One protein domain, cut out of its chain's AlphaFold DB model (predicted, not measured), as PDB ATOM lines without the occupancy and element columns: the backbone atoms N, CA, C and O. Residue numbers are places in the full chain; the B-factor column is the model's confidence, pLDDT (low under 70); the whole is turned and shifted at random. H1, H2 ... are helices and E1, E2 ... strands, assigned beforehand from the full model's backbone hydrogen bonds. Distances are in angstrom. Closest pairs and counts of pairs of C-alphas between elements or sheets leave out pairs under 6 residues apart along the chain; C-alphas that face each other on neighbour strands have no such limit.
ATOM      1  N   THR A  18     268.677 219.807 364.655       96.50
ATOM      2  CA  THR A  18     268.566 218.398 365.033       96.50
ATOM      3  C   THR A  18     269.714 217.618 364.405       96.50
ATOM      4  O   THR A  18     270.349 218.088 363.459       96.50
ATOM      5  N   THR A  19     270.008 216.436 364.943       95.81
ATOM      6  CA  THR A  19     271.044 215.558 364.397       95.81
ATOM      7  C   THR A  19     270.581 214.109 364.361       95.81
ATOM      8  O   THR A  19     269.742 213.702 365.170       95.81
ATOM      9  N   GLY A  20     271.115 213.349 363.413       95.12
ATOM     10  CA  GLY A  20     270.899 211.919 363.261       95.12
ATOM     11  C   GLY A  20     272.163 211.240 362.746       95.12
ATOM     12  O   GLY A  20     273.052 211.892 362.210       95.12
ATOM     13  N   PHE A  21     272.240 209.926 362.922       95.44
ATOM     14  CA  PHE A  21     273.330 209.119 362.389       95.44
ATOM     15  C   PHE A  21     272.770 207.889 361.681       95.44
ATOM     16  O   PHE A  21     271.888 207.210 362.218       95.44
ATOM     17  N   GLY A  22     273.300 207.576 360.503       93.88
ATOM     18  CA  GLY A  22     272.905 206.392 359.755       93.88
ATOM     19  C   GLY A  22     273.838 206.104 358.590       93.88
ATOM     20  O   GLY A  22     274.263 207.016 357.895       93.88
ATOM     21  N   GLN A  23     274.141 204.819 358.371       94.31
ATOM     22  CA  GLN A  23     274.937 204.352 357.224       94.31
ATOM     23  C   GLN A  23     276.271 205.111 357.052       94.31
ATOM     24  O   GLN A  23     276.658 205.412 355.932       94.31
ATOM     25  N   GLY A  24     276.950 205.462 358.150       96.25
ATOM     26  CA  GLY A  24     278.231 206.182 358.098       96.25
ATOM     27  C   GLY A  24     278.127 207.708 357.974       96.25
ATOM     28  O   GLY A  24     279.154 208.379 357.986       96.25
ATOM     29  N   TRP A  25     276.915 208.265 357.928       97.38
ATOM     30  CA  TRP A  25     276.671 209.705 357.867       97.38
ATOM     31  C   TRP A  25     276.210 210.255 359.211       97.38
ATOM     32  O   TRP A  25     275.259 209.741 359.804       97.38
ATOM     33  N   LEU A  26     276.856 211.325 359.672       97.12
ATOM     34  CA  LEU A  26     276.358 212.181 360.745       97.12
ATOM     35  C   LEU A  26     275.666 213.391 360.114       97.12
ATOM     36  O   LEU A  26     276.307 214.210 359.466       97.12
ATOM     37  N   GLU A  27     274.355 213.501 360.292       97.50
ATOM     38  CA  GLU A  27     273.536 214.519 359.641       97.50
ATOM     39  C   GLU A  27     273.093 215.590 360.634       97.50
ATOM     40  O   GLU A  27     272.610 215.284 361.727       97.50
ATOM     41  N   TYR A  28     273.186 216.847 360.221       97.81
ATOM     42  CA  TYR A  28     272.679 218.020 360.919       97.81
ATOM     43  C   TYR A  28     271.571 218.649 360.092       97.81
ATOM     44  O   TYR A  28     271.701 218.823 358.885       97.81
ATOM     45  N   ASN A  29     270.462 218.980 360.739       97.69
ATOM     46  CA  ASN A  29     269.239 219.359 360.049       97.69
ATOM     47  C   ASN A  29     268.614 220.587 360.701       97.69
ATOM     48  O   ASN A  29     268.430 220.611 361.919       97.69
ATOM     49  N   ILE A  30     268.214 221.557 359.882       97.94
ATOM     50  CA  ILE A  30     267.386 222.690 360.296       97.94
ATOM     51  C   ILE A  30     266.312 222.954 359.239       97.94
ATOM     52  O   ILE A  30     266.547 222.818 358.037       97.94
ATOM     53  N   SER A  31     265.114 223.313 359.691       97.25
ATOM     54  CA  SER A  31     263.997 223.702 358.826       97.25
ATOM     55  C   SER A  31     263.493 225.094 359.191       97.25
ATOM     56  O   SER A  31     263.854 225.612 360.242       97.25
ATOM     57  N   ASN A  32     262.666 225.717 358.358       96.00
ATOM     58  CA  ASN A  32     262.014 226.989 358.683       96.00
ATOM     59  C   ASN A  32     260.498 226.943 358.427       96.00
ATOM     60  O   ASN A  32     259.957 225.945 357.959       96.00
ATOM     61  N   GLU A  33     259.809 228.043 358.731       93.88
ATOM     62  CA  GLU A  33     258.349 228.169 358.584       93.88
ATOM     63  C   GLU A  33     257.862 228.085 357.129       93.88
ATOM     64  O   GLU A  33     256.673 227.912 356.886       93.88
ATOM     65  N   LYS A  34     258.773 228.205 356.155       94.25
ATOM     66  CA  LYS A  34     258.486 228.107 354.718       94.25
ATOM     67  C   LYS A  34     258.722 226.698 354.170       94.25
ATOM     68  O   LYS A  34     258.886 226.547 352.962       94.25
ATOM     69  N   GLU A  35     258.805 225.698 355.050       92.06
ATOM     70  CA  GLU A  35     259.084 224.300 354.699       92.06
ATOM     71  C   GLU A  35     260.411 224.123 353.940       92.06
ATOM     72  O   GLU A  35     260.600 223.165 353.194       92.06
ATOM     73  N   GLN A  36     261.354 225.052 354.126       97.19
ATOM     74  CA  GLN A  36     262.704 224.911 353.596       97.19
ATOM     75  C   GLN A  36     263.544 224.109 354.582       97.19
ATOM     76  O   GLN A  36     263.357 224.219 355.797       97.19
ATOM     77  N   ARG A  37     264.487 223.322 354.068       97.69
ATOM     78  CA  ARG A  37     265.362 222.468 354.870       97.69
ATOM     79  C   ARG A  37     266.803 222.609 354.412       97.69
ATOM     80  O   ARG A  37     267.068 222.614 353.218       97.69
ATOM     81  N   LEU A  38     267.711 222.695 355.375       98.50
ATOM     82  CA  LEU A  38     269.145 222.562 355.170       98.50
ATOM     83  C   LEU A  38     269.604 221.294 355.891       98.50
ATOM     84  O   LEU A  38     269.335 221.127 357.084       98.50
ATOM     85  N   ILE A  39     270.257 220.408 355.148       98.12
ATOM     86  CA  ILE A  39     270.867 219.177 355.642       98.12
ATOM     87  C   ILE A  39     272.365 219.282 355.401       98.12
ATOM     88  O   ILE A  39     272.788 219.590 354.289       98.12
ATOM     89  N   ILE A  40     273.157 219.035 356.437       98.44
ATOM     90  CA  ILE A  40     274.611 218.957 356.351       98.44
ATOM     91  C   ILE A  40     275.008 217.558 356.798       98.44
ATOM     92  O   ILE A  40     274.755 217.187 357.942       98.44
ATOM     93  N   SER A  41     275.596 216.789 355.895       97.75
ATOM     94  CA  SER A  41     275.939 215.388 356.097       97.75
ATOM     95  C   SER A  41     277.450 215.233 356.124       97.75
ATOM     96  O   SER A  41     278.142 215.450 355.134       97.75
ATOM     97  N   CYS A  42     277.956 214.833 357.278       97.62
ATOM     98  CA  CYS A  42     279.349 214.504 357.497       97.62
ATOM     99  C   CYS A  42     279.579 213.025 357.209       97.62
ATOM    100  O   CYS A  42     278.980 212.175 357.877       97.62
ATOM    101  N   ASN A  43     280.455 212.716 356.254       97.06
ATOM    102  CA  ASN A  43     280.976 211.364 356.105       97.06
ATOM    103  C   ASN A  43     281.895 211.072 357.298       97.06
ATOM    104  O   ASN A  43     282.938 211.701 357.455       97.06
ATOM    105  N   VAL A  44     281.482 210.144 358.158       95.50
ATOM    106  CA  VAL A  44     282.257 209.684 359.321       95.50
ATOM    107  C   VAL A  44     282.455 208.163 359.296       95.50
ATOM    108  O   VAL A  44     282.729 207.550 360.329       95.50
ATOM    109  N   GLY A  45     282.267 207.540 358.128       93.75
ATOM    110  CA  GLY A  45     282.369 206.091 357.943       93.75
ATOM    111  C   GLY A  45     281.466 205.509 356.853       93.75
ATOM    112  O   GLY A  45     281.075 204.348 356.967       93.75
ATOM    113  N   TYR A  46     281.069 206.302 355.853       94.44
ATOM    114  CA  TYR A  46     280.383 205.812 354.654       94.44
ATOM    115  C   TYR A  46     281.380 205.127 353.710       94.44
ATOM    116  O   TYR A  46     281.218 203.948 353.398       94.44
ATOM    117  N   ASP A  47     282.433 205.852 353.329       94.06
ATOM    118  CA  ASP A  47     283.625 205.383 352.613       94.06
ATOM    119  C   ASP A  47     284.781 206.400 352.781       94.06
ATOM    120  O   ASP A  47     284.624 207.396 353.493       94.06
ATOM    121  N   ASP A  48     285.924 206.159 352.133       91.44
ATOM    122  CA  ASP A  48     287.117 207.022 352.206       91.44
ATOM    123  C   ASP A  48     287.229 208.023 351.032       91.44
ATOM    124  O   ASP A  48     288.186 208.794 350.964       91.44
ATOM    125  N   GLU A  49     286.292 208.002 350.079       92.56
ATOM    126  CA  GLU A  49     286.383 208.763 348.818       92.56
ATOM    127  C   GLU A  49     285.342 209.887 348.722       92.56
ATOM    128  O   GLU A  49     285.580 210.912 348.080       92.56
ATOM    129  N   THR A  50     284.184 209.697 349.348       95.25
ATOM    130  CA  THR A  50     283.035 210.591 349.291       95.25
ATOM    131  C   THR A  50     283.173 211.680 350.342       95.25
ATOM    132  O   THR A  50     283.229 211.398 351.534       95.25
ATOM    133  N   ASP A  51     283.165 212.934 349.905       96.19
ATOM    134  CA  ASP A  51     283.275 214.093 350.788       96.19
ATOM    135  C   ASP A  51     282.024 214.305 351.671       96.19
ATOM    136  O   ASP A  51     281.011 213.607 351.577       96.19
ATOM    137  N   HIS A  52     282.064 215.317 352.530       97.38
ATOM    138  CA  HIS A  52     280.884 215.866 353.178       97.38
ATOM    139  C   HIS A  52     279.909 216.445 352.151       97.38
ATOM    140  O   HIS A  52     280.291 216.920 351.084       97.38
ATOM    141  N   ASN A  53     278.628 216.458 352.502       97.00
ATOM    142  CA  ASN A  53     277.573 216.932 351.623       97.00
ATOM    143  C   ASN A  53     276.706 217.983 352.316       97.00
ATOM    144  O   ASN A  53     276.472 217.934 353.523       97.00
ATOM    145  N   ILE A  54     276.189 218.925 351.535       98.50
ATOM    146  CA  ILE A  54     275.183 219.883 351.976       98.50
ATOM    147  C   ILE A  54     274.047 219.850 350.966       98.50
ATOM    148  O   ILE A  54     274.274 219.915 349.764       98.50
ATOM    149  N   VAL A  55     272.815 219.786 351.455       98.31
ATOM    150  CA  VAL A  55     271.615 219.833 350.625       98.31
ATOM    151  C   VAL A  55     270.684 220.899 351.169       98.31
ATOM    152  O   VAL A  55     270.364 220.915 352.361       98.31
ATOM    153  N   PHE A  56     270.224 221.785 350.290       98.56
ATOM    154  CA  PHE A  56     269.138 222.708 350.594       98.56
ATOM    155  C   PHE A  56     267.911 222.350 349.763       98.56
ATOM    156  O   PHE A  56     267.992 222.251 348.541       98.56
ATOM    157  N   SER A  57     266.760 222.208 350.410       97.81
ATOM    158  CA  SER A  57     265.507 221.849 349.746       97.81
ATOM    159  C   SER A  57     264.418 222.868 350.069       97.81
ATOM    160  O   SER A  57     264.288 223.342 351.199       97.81
ATOM    161  N   THR A  58     263.611 223.193 349.065       95.69
ATOM    162  CA  THR A  58     262.319 223.876 349.192       95.69
ATOM    163  C   THR A  58     261.195 222.876 348.912       95.69
ATOM    164  O   THR A  58     261.446 221.714 348.599       95.69
ATOM    165  N   SER A  59     259.941 223.326 348.946       91.88
ATOM    166  CA  SER A  59     258.792 222.496 348.560       91.88
ATOM    167  C   SER A  59     258.803 222.038 347.094       91.88
ATOM    168  O   SER A  59     258.059 221.126 346.738       91.88
ATOM    169  N   SER A  60     259.616 222.657 346.230       92.62
ATOM    170  CA  SER A  60     259.609 222.405 344.783       92.62
ATOM    171  C   SER A  60     260.966 222.059 344.178       92.62
ATOM    172  O   SER A  60     261.007 221.587 343.041       92.62
ATOM    173  N   LYS A  61     262.074 222.313 344.882       96.12
ATOM    174  CA  LYS A  61     263.420 222.146 344.331       96.12
ATOM    175  C   LYS A  61     264.430 221.782 345.410       96.12
ATOM    176  O   LYS A  61     264.358 222.274 346.530       96.12
ATOM    177  N   GLU A  62     265.400 220.971 345.019       97.62
ATOM    178  CA  GLU A  62     266.593 220.654 345.792       97.62
ATOM    179  C   GLU A  62     267.829 221.278 345.132       97.62
ATOM    180  O   GLU A  62     267.871 221.449 343.911       97.62
ATOM    181  N   TYR A  63     268.802 221.656 345.953       97.94
ATOM    182  CA  TYR A  63     270.045 222.308 345.559       97.94
ATOM    183  C   TYR A  63     271.223 221.580 346.210       97.94
ATOM    184  O   TYR A  63     271.200 221.327 347.419       97.94
ATOM    185  N   SER A  64     272.245 221.280 345.405       97.12
ATOM    186  CA  SER A  64     273.509 220.706 345.870       97.12
ATOM    187  C   SER A  64     274.368 221.774 346.534       97.12
ATOM    188  O   SER A  64     274.411 222.910 346.070       97.12
ATOM    189  N   GLY A  65     275.086 221.410 347.593       95.94
ATOM    190  CA  GLY A  65     275.942 222.307 348.363       95.94
ATOM    191  C   GLY A  65     277.061 222.969 347.564       95.94
ATOM    192  O   GLY A  65     277.459 224.080 347.907       95.94
ATOM    193  N   GLU A  66     277.523 222.330 346.489       95.94
ATOM    194  CA  GLU A  66     278.513 222.889 345.555       95.94
ATOM    195  C   GLU A  66     277.987 224.139 344.826       95.94
ATOM    196  O   GLU A  66     278.756 225.039 344.491       95.94
ATOM    197  N   ASP A  67     276.666 224.232 344.641       96.44
ATOM    198  CA  ASP A  67     275.995 225.357 343.983       96.44
ATOM    199  C   ASP A  67     275.559 226.453 344.975       96.44
ATOM    200  O   ASP A  67     274.921 227.443 344.584       96.44
ATOM    201  N   LEU A  68     275.831 226.268 346.272       98.06
ATOM    202  CA  LEU A  68     275.341 227.137 347.335       98.06
ATOM    203  C   LEU A  68     276.420 228.071 347.876       98.06
ATOM    204  O   LEU A  68     277.588 227.723 348.042       98.06
ATOM    205  N   ALA A  69     275.972 229.263 348.248       98.31
ATOM    206  CA  ALA A  69     276.713 230.189 349.085       98.31
ATOM    207  C   ALA A  69     275.895 230.509 350.336       98.31
ATOM    208  O   ALA A  69     274.662 230.526 350.306       98.31
ATOM    209  N   PHE A  70     276.582 230.798 351.434       98.69
ATOM    210  CA  PHE A  70     275.951 231.117 352.709       98.69
ATOM    211  C   PHE A  70     276.379 232.500 353.167       98.69
ATOM    212  O   PHE A  70     277.558 232.834 353.090       98.69
ATOM    213  N   ILE A  71     275.441 233.291 353.685       98.62
ATOM    214  CA  ILE A  71     275.764 234.480 354.477       98.62
ATOM    215  C   ILE A  71     275.354 234.202 355.916       98.62
ATOM    216  O   ILE A  71     274.175 234.002 356.201       98.62
ATOM    217  N   MET A  72     276.328 234.189 356.822       98.44
ATOM    218  CA  MET A  72     276.108 233.964 358.248       98.44
ATOM    219  C   MET A  72     276.534 235.196 359.024       98.44
ATOM    220  O   MET A  72     277.693 235.610 358.956       98.44
ATOM    221  N   ASP A  73     275.567 235.821 359.695       97.69
ATOM    222  CA  ASP A  73     275.754 237.057 360.463       97.69
ATOM    223  C   ASP A  73     276.566 238.137 359.703       97.69
ATOM    224  O   ASP A  73     277.381 238.860 360.272       97.69
ATOM    225  N   GLY A  74     276.336 238.240 358.387       97.19
ATOM    226  CA  GLY A  74     276.955 239.230 357.497       97.19
ATOM    227  C   GLY A  74     278.244 238.792 356.787       97.19
ATOM    228  O   GLY A  74     278.751 239.555 355.970       97.19
ATOM    229  N   ASN A  75     278.753 237.582 357.037       98.25
ATOM    230  CA  ASN A  75     279.969 237.053 356.407       98.25
ATOM    231  C   ASN A  75     279.633 235.945 355.402       98.25
ATOM    232  O   ASN A  75     278.739 235.145 355.660       98.25
ATOM    233  N   ALA A  76     280.337 235.898 354.267       97.81
ATOM    234  CA  ALA A  76     280.074 234.946 353.186       97.81
ATOM    235  C   ALA A  76     280.924 233.668 353.300       97.81
ATOM    236  O   ALA A  76     282.105 233.743 353.631       97.81
ATOM    237  N   TYR A  77     280.335 232.517 352.962       98.19
ATOM    238  CA  TYR A  77     280.964 231.195 353.026       98.19
ATOM    239  C   TYR A  77     280.588 230.332 351.816       98.19
ATOM    240  O   TYR A  77     279.448 230.368 351.346       98.19
ATOM    241  N   TYR A  78     281.546 229.518 351.363       96.94
ATOM    242  CA  TYR A  78     281.439 228.626 350.200       96.94
ATOM    243  C   TYR A  78     282.022 227.241 350.555       96.94
ATOM    244  O   TYR A  78     283.106 226.887 350.086       96.94
ATOM    245  N   PRO A  79     281.370 226.482 351.455       94.25
ATOM    246  CA  PRO A  79     281.975 225.320 352.119       94.25
ATOM    247  C   PRO A  79     282.415 224.202 351.177       94.25
ATOM    248  O   PRO A  79     283.391 223.527 351.472       94.25
ATOM    249  N   LEU A  80     281.710 224.021 350.059       94.62
ATOM    250  CA  LEU A  80     281.941 222.934 349.105       94.62
ATOM    251  C   LEU A  80     282.340 223.448 347.716       94.62
ATOM    252  O   LEU A  80     282.178 222.756 346.721       94.62
ATOM    253  N   SER A  81     282.905 224.659 347.619       92.88
ATOM    254  CA  SER A  81     283.476 225.137 346.346       92.88
ATOM    255  C   SER A  81     284.724 224.351 345.917       92.88
ATOM    256  O   SER A  81     285.202 224.504 344.795       92.88
ATOM    257  N   MET A  82     285.314 223.590 346.842       94.44
ATOM    258  CA  MET A  82     286.451 222.697 346.637       94.44
ATOM    259  C   MET A  82     286.320 221.489 347.579       94.44
ATOM    260  O   MET A  82     285.813 221.673 348.687       94.44
ATOM    261  N   PRO A  83     286.848 220.308 347.209       94.94
ATOM    262  CA  PRO A  83     286.854 219.143 348.092       94.94
ATOM    263  C   PRO A  83     287.618 219.395 349.399       94.94
ATOM    264  O   PRO A  83     288.697 220.007 349.390       94.94
ATOM    265  N   THR A  84     287.087 218.907 350.518       96.38
ATOM    266  CA  THR A  84     287.587 219.140 351.880       96.38
ATOM    267  C   THR A  84     288.911 218.432 352.166       96.38
ATOM    268  O   THR A  84     289.682 218.898 353.001       96.38
ATOM    269  N   ASN A  85     289.236 217.389 351.396       94.88
ATOM    270  CA  ASN A  85     290.541 216.719 351.420       94.88
ATOM    271  C   ASN A  85     291.680 217.562 350.807       94.88
ATOM    272  O   ASN A  85     292.860 217.224 350.907       94.88
ATOM    273  N   THR A  86     291.360 218.693 350.172       96.06
ATOM    274  CA  THR A  86     292.361 219.677 349.756       96.06
ATOM    275  C   THR A  86     292.605 220.688 350.872       96.06
ATOM    276  O   THR A  86     291.702 221.031 351.624       96.06
ATOM    277  N   ARG A  87     293.806 221.277 350.937       95.56
ATOM    278  CA  ARG A  87     294.113 222.309 351.947       95.56
ATOM    279  C   ARG A  87     293.116 223.477 351.943       95.56
ATOM    280  O   ARG A  87     292.729 223.951 353.004       95.56
ATOM    281  N   ASN A  88     292.738 223.966 350.762       96.25
ATOM    282  CA  ASN A  88     291.830 225.109 350.653       96.25
ATOM    283  C   ASN A  88     290.384 224.713 350.965       96.25
ATOM    284  O   ASN A  88     289.717 225.442 351.690       96.25
ATOM    285  N   GLY A  89     289.914 223.565 350.464       96.94
ATOM    286  CA  GLY A  89     288.573 223.079 350.788       96.94
ATOM    287  C   GLY A  89     288.426 222.749 352.271       96.94
ATOM    288  O   GLY A  89     287.448 223.156 352.885       96.94
ATOM    289  N   GLY A  90     289.434 222.124 352.887       97.12
ATOM    290  CA  GLY A  90     289.443 221.840 354.322       97.12
ATOM    291  C   GLY A  90     289.393 223.105 355.181       97.12
ATOM    292  O   GLY A  90     288.625 223.164 356.140       97.12
ATOM    293  N   ASN A  91     290.133 224.155 354.804       96.81
ATOM    294  CA  ASN A  91     290.050 225.457 355.473       96.81
ATOM    295  C   ASN A  91     288.661 226.101 355.306       96.81
ATOM    296  O   ASN A  91     288.084 226.563 356.286       96.81
ATOM    297  N   ASN A  92     288.106 226.095 354.088       96.69
ATOM    298  CA  ASN A  92     286.765 226.629 353.826       96.69
ATOM    299  C   ASN A  92     285.695 225.890 354.642       96.69
ATOM    300  O   ASN A  92     284.793 226.521 355.195       96.69
ATOM    301  N   TRP A  93     285.803 224.562 354.725       97.81
ATOM    302  CA  TRP A  93     284.917 223.730 355.524       97.81
ATOM    303  C   TRP A  93     285.043 224.040 357.013       97.81
ATOM    304  O   TRP A  93     284.027 224.244 357.669       97.81
ATOM    305  N   TYR A  94     286.264 224.134 357.542       96.44
ATOM    306  CA  TYR A  94     286.507 224.477 358.944       96.44
ATOM    307  C   TYR A  94     285.915 225.844 359.318       96.44
ATOM    308  O   TYR A  94     285.217 225.968 360.332       96.44
ATOM    309  N   ASP A  95     286.135 226.856 358.475       96.75
ATOM    310  CA  ASP A  95     285.594 228.200 358.681       96.75
ATOM    311  C   ASP A  95     284.061 228.184 358.651       96.75
ATOM    312  O   ASP A  95     283.415 228.738 359.543       96.75
ATOM    313  N   PHE A  96     283.456 227.505 357.672       98.12
ATOM    314  CA  PHE A  96     282.006 227.333 357.608       98.12
ATOM    315  C   PHE A  96     281.457 226.594 358.835       98.12
ATOM    316  O   PHE A  96     280.527 227.081 359.474       98.12
ATOM    317  N   SER A  97     282.057 225.457 359.184       97.62
ATOM    318  CA  SER A  97     281.703 224.577 360.300       97.62
ATOM    319  C   SER A  97     281.685 225.325 361.635       97.62
ATOM    320  O   SER A  97     280.704 225.268 362.383       97.62
ATOM    321  N   THR A  98     282.727 226.110 361.899       96.19
ATOM    322  CA  THR A  98     282.847 226.892 363.134       96.19
ATOM    323  C   THR A  98     281.830 228.035 363.175       96.19
ATOM    324  O   THR A  98     281.216 228.306 364.210       96.19
ATOM    325  N   ASN A  99     281.611 228.720 362.049       97.75
ATOM    326  CA  ASN A  99     280.728 229.884 362.020       97.75
ATOM    327  C   ASN A  99     279.244 229.501 361.999       97.75
ATOM    328  O   ASN A  99     278.451 230.152 362.678       97.75
ATOM    329  N   ILE A 100     278.855 228.417 361.325       97.88
ATOM    330  CA  ILE A 100     277.456 227.963 361.314       97.88
ATOM    331  C   ILE A 100     276.992 227.470 362.685       97.88
ATOM    332  O   ILE A 100     275.835 227.681 363.051       97.88
ATOM    333  N   ALA A 101     277.901 226.898 363.482       96.69
ATOM    334  CA  ALA A 101     277.625 226.501 364.862       96.69
ATOM    335  C   ALA A 101     277.238 227.687 365.763       96.69
ATOM    336  O   ALA A 101     276.494 227.517 366.731       96.69
ATOM    337  N   ASN A 102     277.691 228.893 365.416       95.94
ATOM    338  CA  ASN A 102     277.482 230.114 366.193       95.94
ATOM    339  C   ASN A 102     276.484 231.094 365.551       95.94
ATOM    340  O   ASN A 102     276.065 232.050 366.211       95.94
ATOM    341  N   ALA A 103     276.087 230.847 364.301       97.44
ATOM    342  CA  ALA A 103     275.267 231.752 363.513       97.44
ATOM    343  C   ALA A 103     273.870 231.955 364.119       97.44
ATOM    344  O   ALA A 103     273.160 230.997 364.437       97.44
ATOM    345  N   GLN A 104     273.449 233.216 364.232       97.19
ATOM    346  CA  GLN A 104     272.077 233.579 364.626       97.19
ATOM    347  C   GLN A 104     271.187 233.870 363.421       97.19
ATOM    348  O   GLN A 104     269.962 233.795 363.533       97.19
ATOM    349  N   LYS A 105     271.800 234.129 362.265       98.56
ATOM    350  CA  LYS A 105     271.147 234.214 360.969       98.56
ATOM    351  C   LYS A 105     271.979 233.491 359.918       98.56
ATOM    352  O   LYS A 105     273.170 233.755 359.781       98.56
ATOM    353  N   ILE A 106     271.333 232.616 359.153       98.75
ATOM    354  CA  ILE A 106     271.926 231.890 358.028       98.75
ATOM    355  C   ILE A 106     271.077 232.181 356.800       98.75
ATOM    356  O   ILE A 106     269.911 231.801 356.741       98.75
ATOM    357  N   GLU A 107     271.648 232.839 355.807       98.75
ATOM    358  CA  GLU A 107     271.018 233.054 354.511       98.75
ATOM    359  C   GLU A 107     271.638 232.105 353.491       98.75
ATOM    360  O   GLU A 107     272.858 231.956 353.444       98.75
ATOM    361  N   VAL A 108     270.801 231.475 352.669       98.69
ATOM    362  CA  VAL A 108     271.234 230.540 351.625       98.69
ATOM    363  C   VAL A 108     271.041 231.193 350.267       98.69
ATOM    364  O   VAL A 108     269.965 231.728 349.978       98.69
ATOM    365  N   TYR A 109     272.076 231.135 349.439       98.62
ATOM    366  CA  TYR A 109     272.133 231.731 348.115       98.62
ATOM    367  C   TYR A 109     272.462 230.690 347.048       98.62
ATOM    368  O   TYR A 109     273.267 229.794 347.275       98.62
ATOM    369  N   ASN A 110     271.881 230.867 345.865       97.94
ATOM    370  CA  ASN A 110     272.246 230.175 344.631       97.94
ATOM    371  C   ASN A 110     272.232 231.218 343.504       97.94
ATOM    372  O   ASN A 110     271.331 232.053 343.466       97.94
ATOM    373  N   GLU A 111     273.257 231.240 342.649       94.94
ATOM    374  CA  GLU A 111     273.387 232.218 341.548       94.94
ATOM    375  C   GLU A 111     273.178 233.692 341.980       94.94
ATOM    376  O   GLU A 111     272.526 234.485 341.301       94.94
ATOM    377  N   ASN A 112     273.731 234.078 343.137       93.56
ATOM    378  CA  ASN A 112     273.592 235.411 343.753       93.56
ATOM    379  C   ASN A 112     272.164 235.804 344.175       93.56
ATOM    380  O   ASN A 112     271.925 236.948 344.569       93.56
ATOM    381  N   GLN A 113     271.212 234.871 344.152       97.62
ATOM    382  CA  GLN A 113     269.858 235.079 344.649       97.62
ATOM    383  C   GLN A 113     269.686 234.420 346.009       97.62
ATOM    384  O   GLN A 113     270.040 233.258 346.201       97.62
ATOM    385  N   LYS A 114     269.101 235.158 346.954       98.25
ATOM    386  CA  LYS A 114     268.725 234.601 348.250       98.25
ATOM    387  C   LYS A 114     267.541 233.661 348.067       98.25
ATOM    388  O   LYS A 114     266.449 234.106 347.716       98.25
ATOM    389  N   ILE A 115     267.753 232.385 348.355       98.00
ATOM    390  CA  ILE A 115     266.746 231.332 348.211       98.00
ATOM    391  C   ILE A 115     266.243 230.797 349.553       98.00
ATOM    392  O   ILE A 115     265.175 230.188 349.595       98.00
ATOM    393  N   GLY A 116     266.951 231.055 350.655       98.12
ATOM    394  CA  GLY A 116     266.566 230.582 351.984       98.12
ATOM    395  C   GLY A 116     267.061 231.468 353.118       98.12
ATOM    396  O   GLY A 116     267.986 232.264 352.959       98.12
ATOM    397  N   GLU A 117     266.421 231.329 354.275       98.50
ATOM    398  CA  GLU A 117     266.875 231.940 355.523       98.50
ATOM    399  C   GLU A 117     266.495 231.067 356.720       98.50
ATOM    400  O   GLU A 117     265.374 230.561 356.798       98.50
ATOM    401  N   PHE A 118     267.413 230.946 357.671       98.56
ATOM    402  CA  PHE A 118     267.201 230.331 358.973       98.56
ATOM    403  C   PHE A 118     267.659 231.293 360.067       98.56
ATOM    404  O   PHE A 118     268.631 232.029 359.896       98.56
ATOM    405  N   ASN A 119     266.980 231.251 361.209       98.19
ATOM    406  CA  ASN A 119     267.307 232.035 362.399       98.19
ATOM    407  C   ASN A 119     267.487 231.086 363.596       98.19
ATOM    408  O   ASN A 119     266.578 230.990 364.427       98.19
ATOM    409  N   PRO A 120     268.584 230.300 363.639       97.75
ATOM    410  CA  PRO A 120     268.726 229.182 364.565       97.75
ATOM    411  C   PRO A 120     268.565 229.588 366.029       97.75
ATOM    412  O   PRO A 120     269.078 230.619 366.472       97.75
ATOM    413  N   SER A 121     267.914 228.739 366.824       96.44
ATOM    414  CA  SER A 121     267.902 228.954 368.270       96.44
ATOM    415  C   SER A 121     269.290 228.683 368.861       96.44
ATOM    416  O   SER A 121     269.884 227.627 368.617       96.44
ATOM    417  N   LYS A 122     269.781 229.606 369.698       95.62
ATOM    418  CA  LYS A 122     271.094 229.480 370.362       95.62
ATOM    419  C   LYS A 122     271.223 228.171 371.137       95.62
ATOM    420  O   LYS A 122     272.261 227.519 371.086       95.62
ATOM    421  N   GLU A 123     270.150 227.764 371.813       96.38
ATOM    422  CA  GLU A 123     270.131 226.538 372.612       96.38
ATOM    423  C   GLU A 123     270.214 225.281 371.744       96.38
ATOM    424  O   GLU A 123     270.951 224.356 372.083       96.38
ATOM    425  N   SER A 124     269.518 225.240 370.599       96.69
ATOM    426  CA  SER A 124     269.658 224.109 369.676       96.69
ATOM    427  C   SER A 124     271.046 224.058 369.050       96.69
ATOM    428  O   SER A 124     271.629 222.978 369.009       96.69
ATOM    429  N   SER A 125     271.604 225.203 368.634       97.00
ATOM    430  CA  SER A 125     272.951 225.259 368.059       97.00
ATOM    431  C   SER A 125     273.985 224.759 369.066       97.00
ATOM    432  O   SER A 125     274.727 223.827 368.777       97.00
ATOM    433  N   LYS A 126     273.945 225.255 370.308       95.88
ATOM    434  CA  LYS A 126     274.841 224.808 371.383       95.88
ATOM    435  C   LYS A 126     274.688 223.320 371.702       95.88
ATOM    436  O   LYS A 126     275.677 222.632 371.939       95.88
TER     437      LYS A 126
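This is residues 18 to 126 of the 138 residues of an uncharacterized protein of Arcobacter sp. LMG 29976 (UniProt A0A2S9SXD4). Two antiparallel sheets stand partly face to face as a sandwich with crossed strands: a twisted meander, E1 to E5, and a smaller sheet of E7, E6, E8 and E9. The helix H1 covers E7 and E6 on the face of the smaller sheet that looks toward the larger one, and the short H2 packs on the end of H1. The printed part has 109 residues with nine named strands and two named helices, in the order E1 E2 E3 E4 E5 E6 E7 H1 E8 E9 H2; the class is mixed, helices and strands. The sheets run E1 - E2 - E3 - E4 - E5 and E7 - E6 - E8 - E9. The whole is compact, with a radius of gyration of the C-alphas of 13.3 A, and rounded, spanning 36 by 30 by 28 A.

Begin with the larger sheet, a meander, each strand the antiparallel neighbour of the one before: E1, residues 18 to 22, E2, 25 to 31, E3, 37 to 43, E4, 53 to 57, and E5, 62 to 64. Look at N 20 and O 27, 3.0 A apart, for E1 and E2; at N 28 and O 40, 2.8 A, for E2 and E3; at N 39 and O 55, 2.8 A, for E3 and E4; and at N 63 and O 56, 2.8 A, for E4 and E5, each pair within hydrogen-bond range. The other sheet holds E6, residues 69 to 72, E7, 75 to 77, E8, 106 to 110, and E9, 113 to 118. Here N 70 and O 77 are 2.9 A apart between the hairpin strands E6 and E7, N 107 and O 71 2.8 A between E6 and E8, and N 108 and O 116 2.9 A between the hairpin strands E8 and E9. The two sheets form a sandwich, two sheets face to face, the strands of the one at 78 degrees to those of the other; the parts that face each other are 9.8 A centre to centre. E3 and E9 are near each other, with 6 pairs of C-alphas within 10 A. H1, residues 87 to 102, is on the sheet E7 E6 E8 E9, making two layers, helix on one face of a sheet, at a height over the sheet of 9.9 A. It is only just over E7 and E6, with 3 C-alphas on each, and runs slantwise to the strands, at 37 degrees to E6 on the local plane. The closest C-alphas of E7 and H1 are those of Tyr 77 and Phe 96, 6.1 A apart. E7, H1 and E8 are a split strand-helix-strand unit, two strands running the same way with E6 between them, and its crossover is right-handed. H1 touches H2, residues 122 to 126, with its residues 101 to 102 alone; the closest C-alphas are those of Ala 101 and Ser 125, 5.8 A apart. In H2 every O i to N i+4 pair is within hydrogen-bond range, in H1 11 of 12.

Find C-alpha 18 at (268.566, 218.398, 365.033), where E1 begins and runs 13.8 A. E2 measures 18.9 A, E3 19.2 A, E4 13.2 A and E5 6.9 A. E6 spans 9.9 A and E7 6.8 A. H1 starts at C-alpha 87, (294.113, 222.309, 351.947), and runs 23.2 A. E8 spans 13.5 A, E9 15.3 A, and H2 6.1 A to C-alpha 126 at (274.841, 224.808, 371.383).

The two C-alphas farthest apart are those of Glu 33 and Arg 87, 36.8 A. The printed part has no cut and no long link; E3 to E4 and E7 to H1 are short, the others tight. The mean pLDDT of the printed part is 96.6, and no printed residue is under 70.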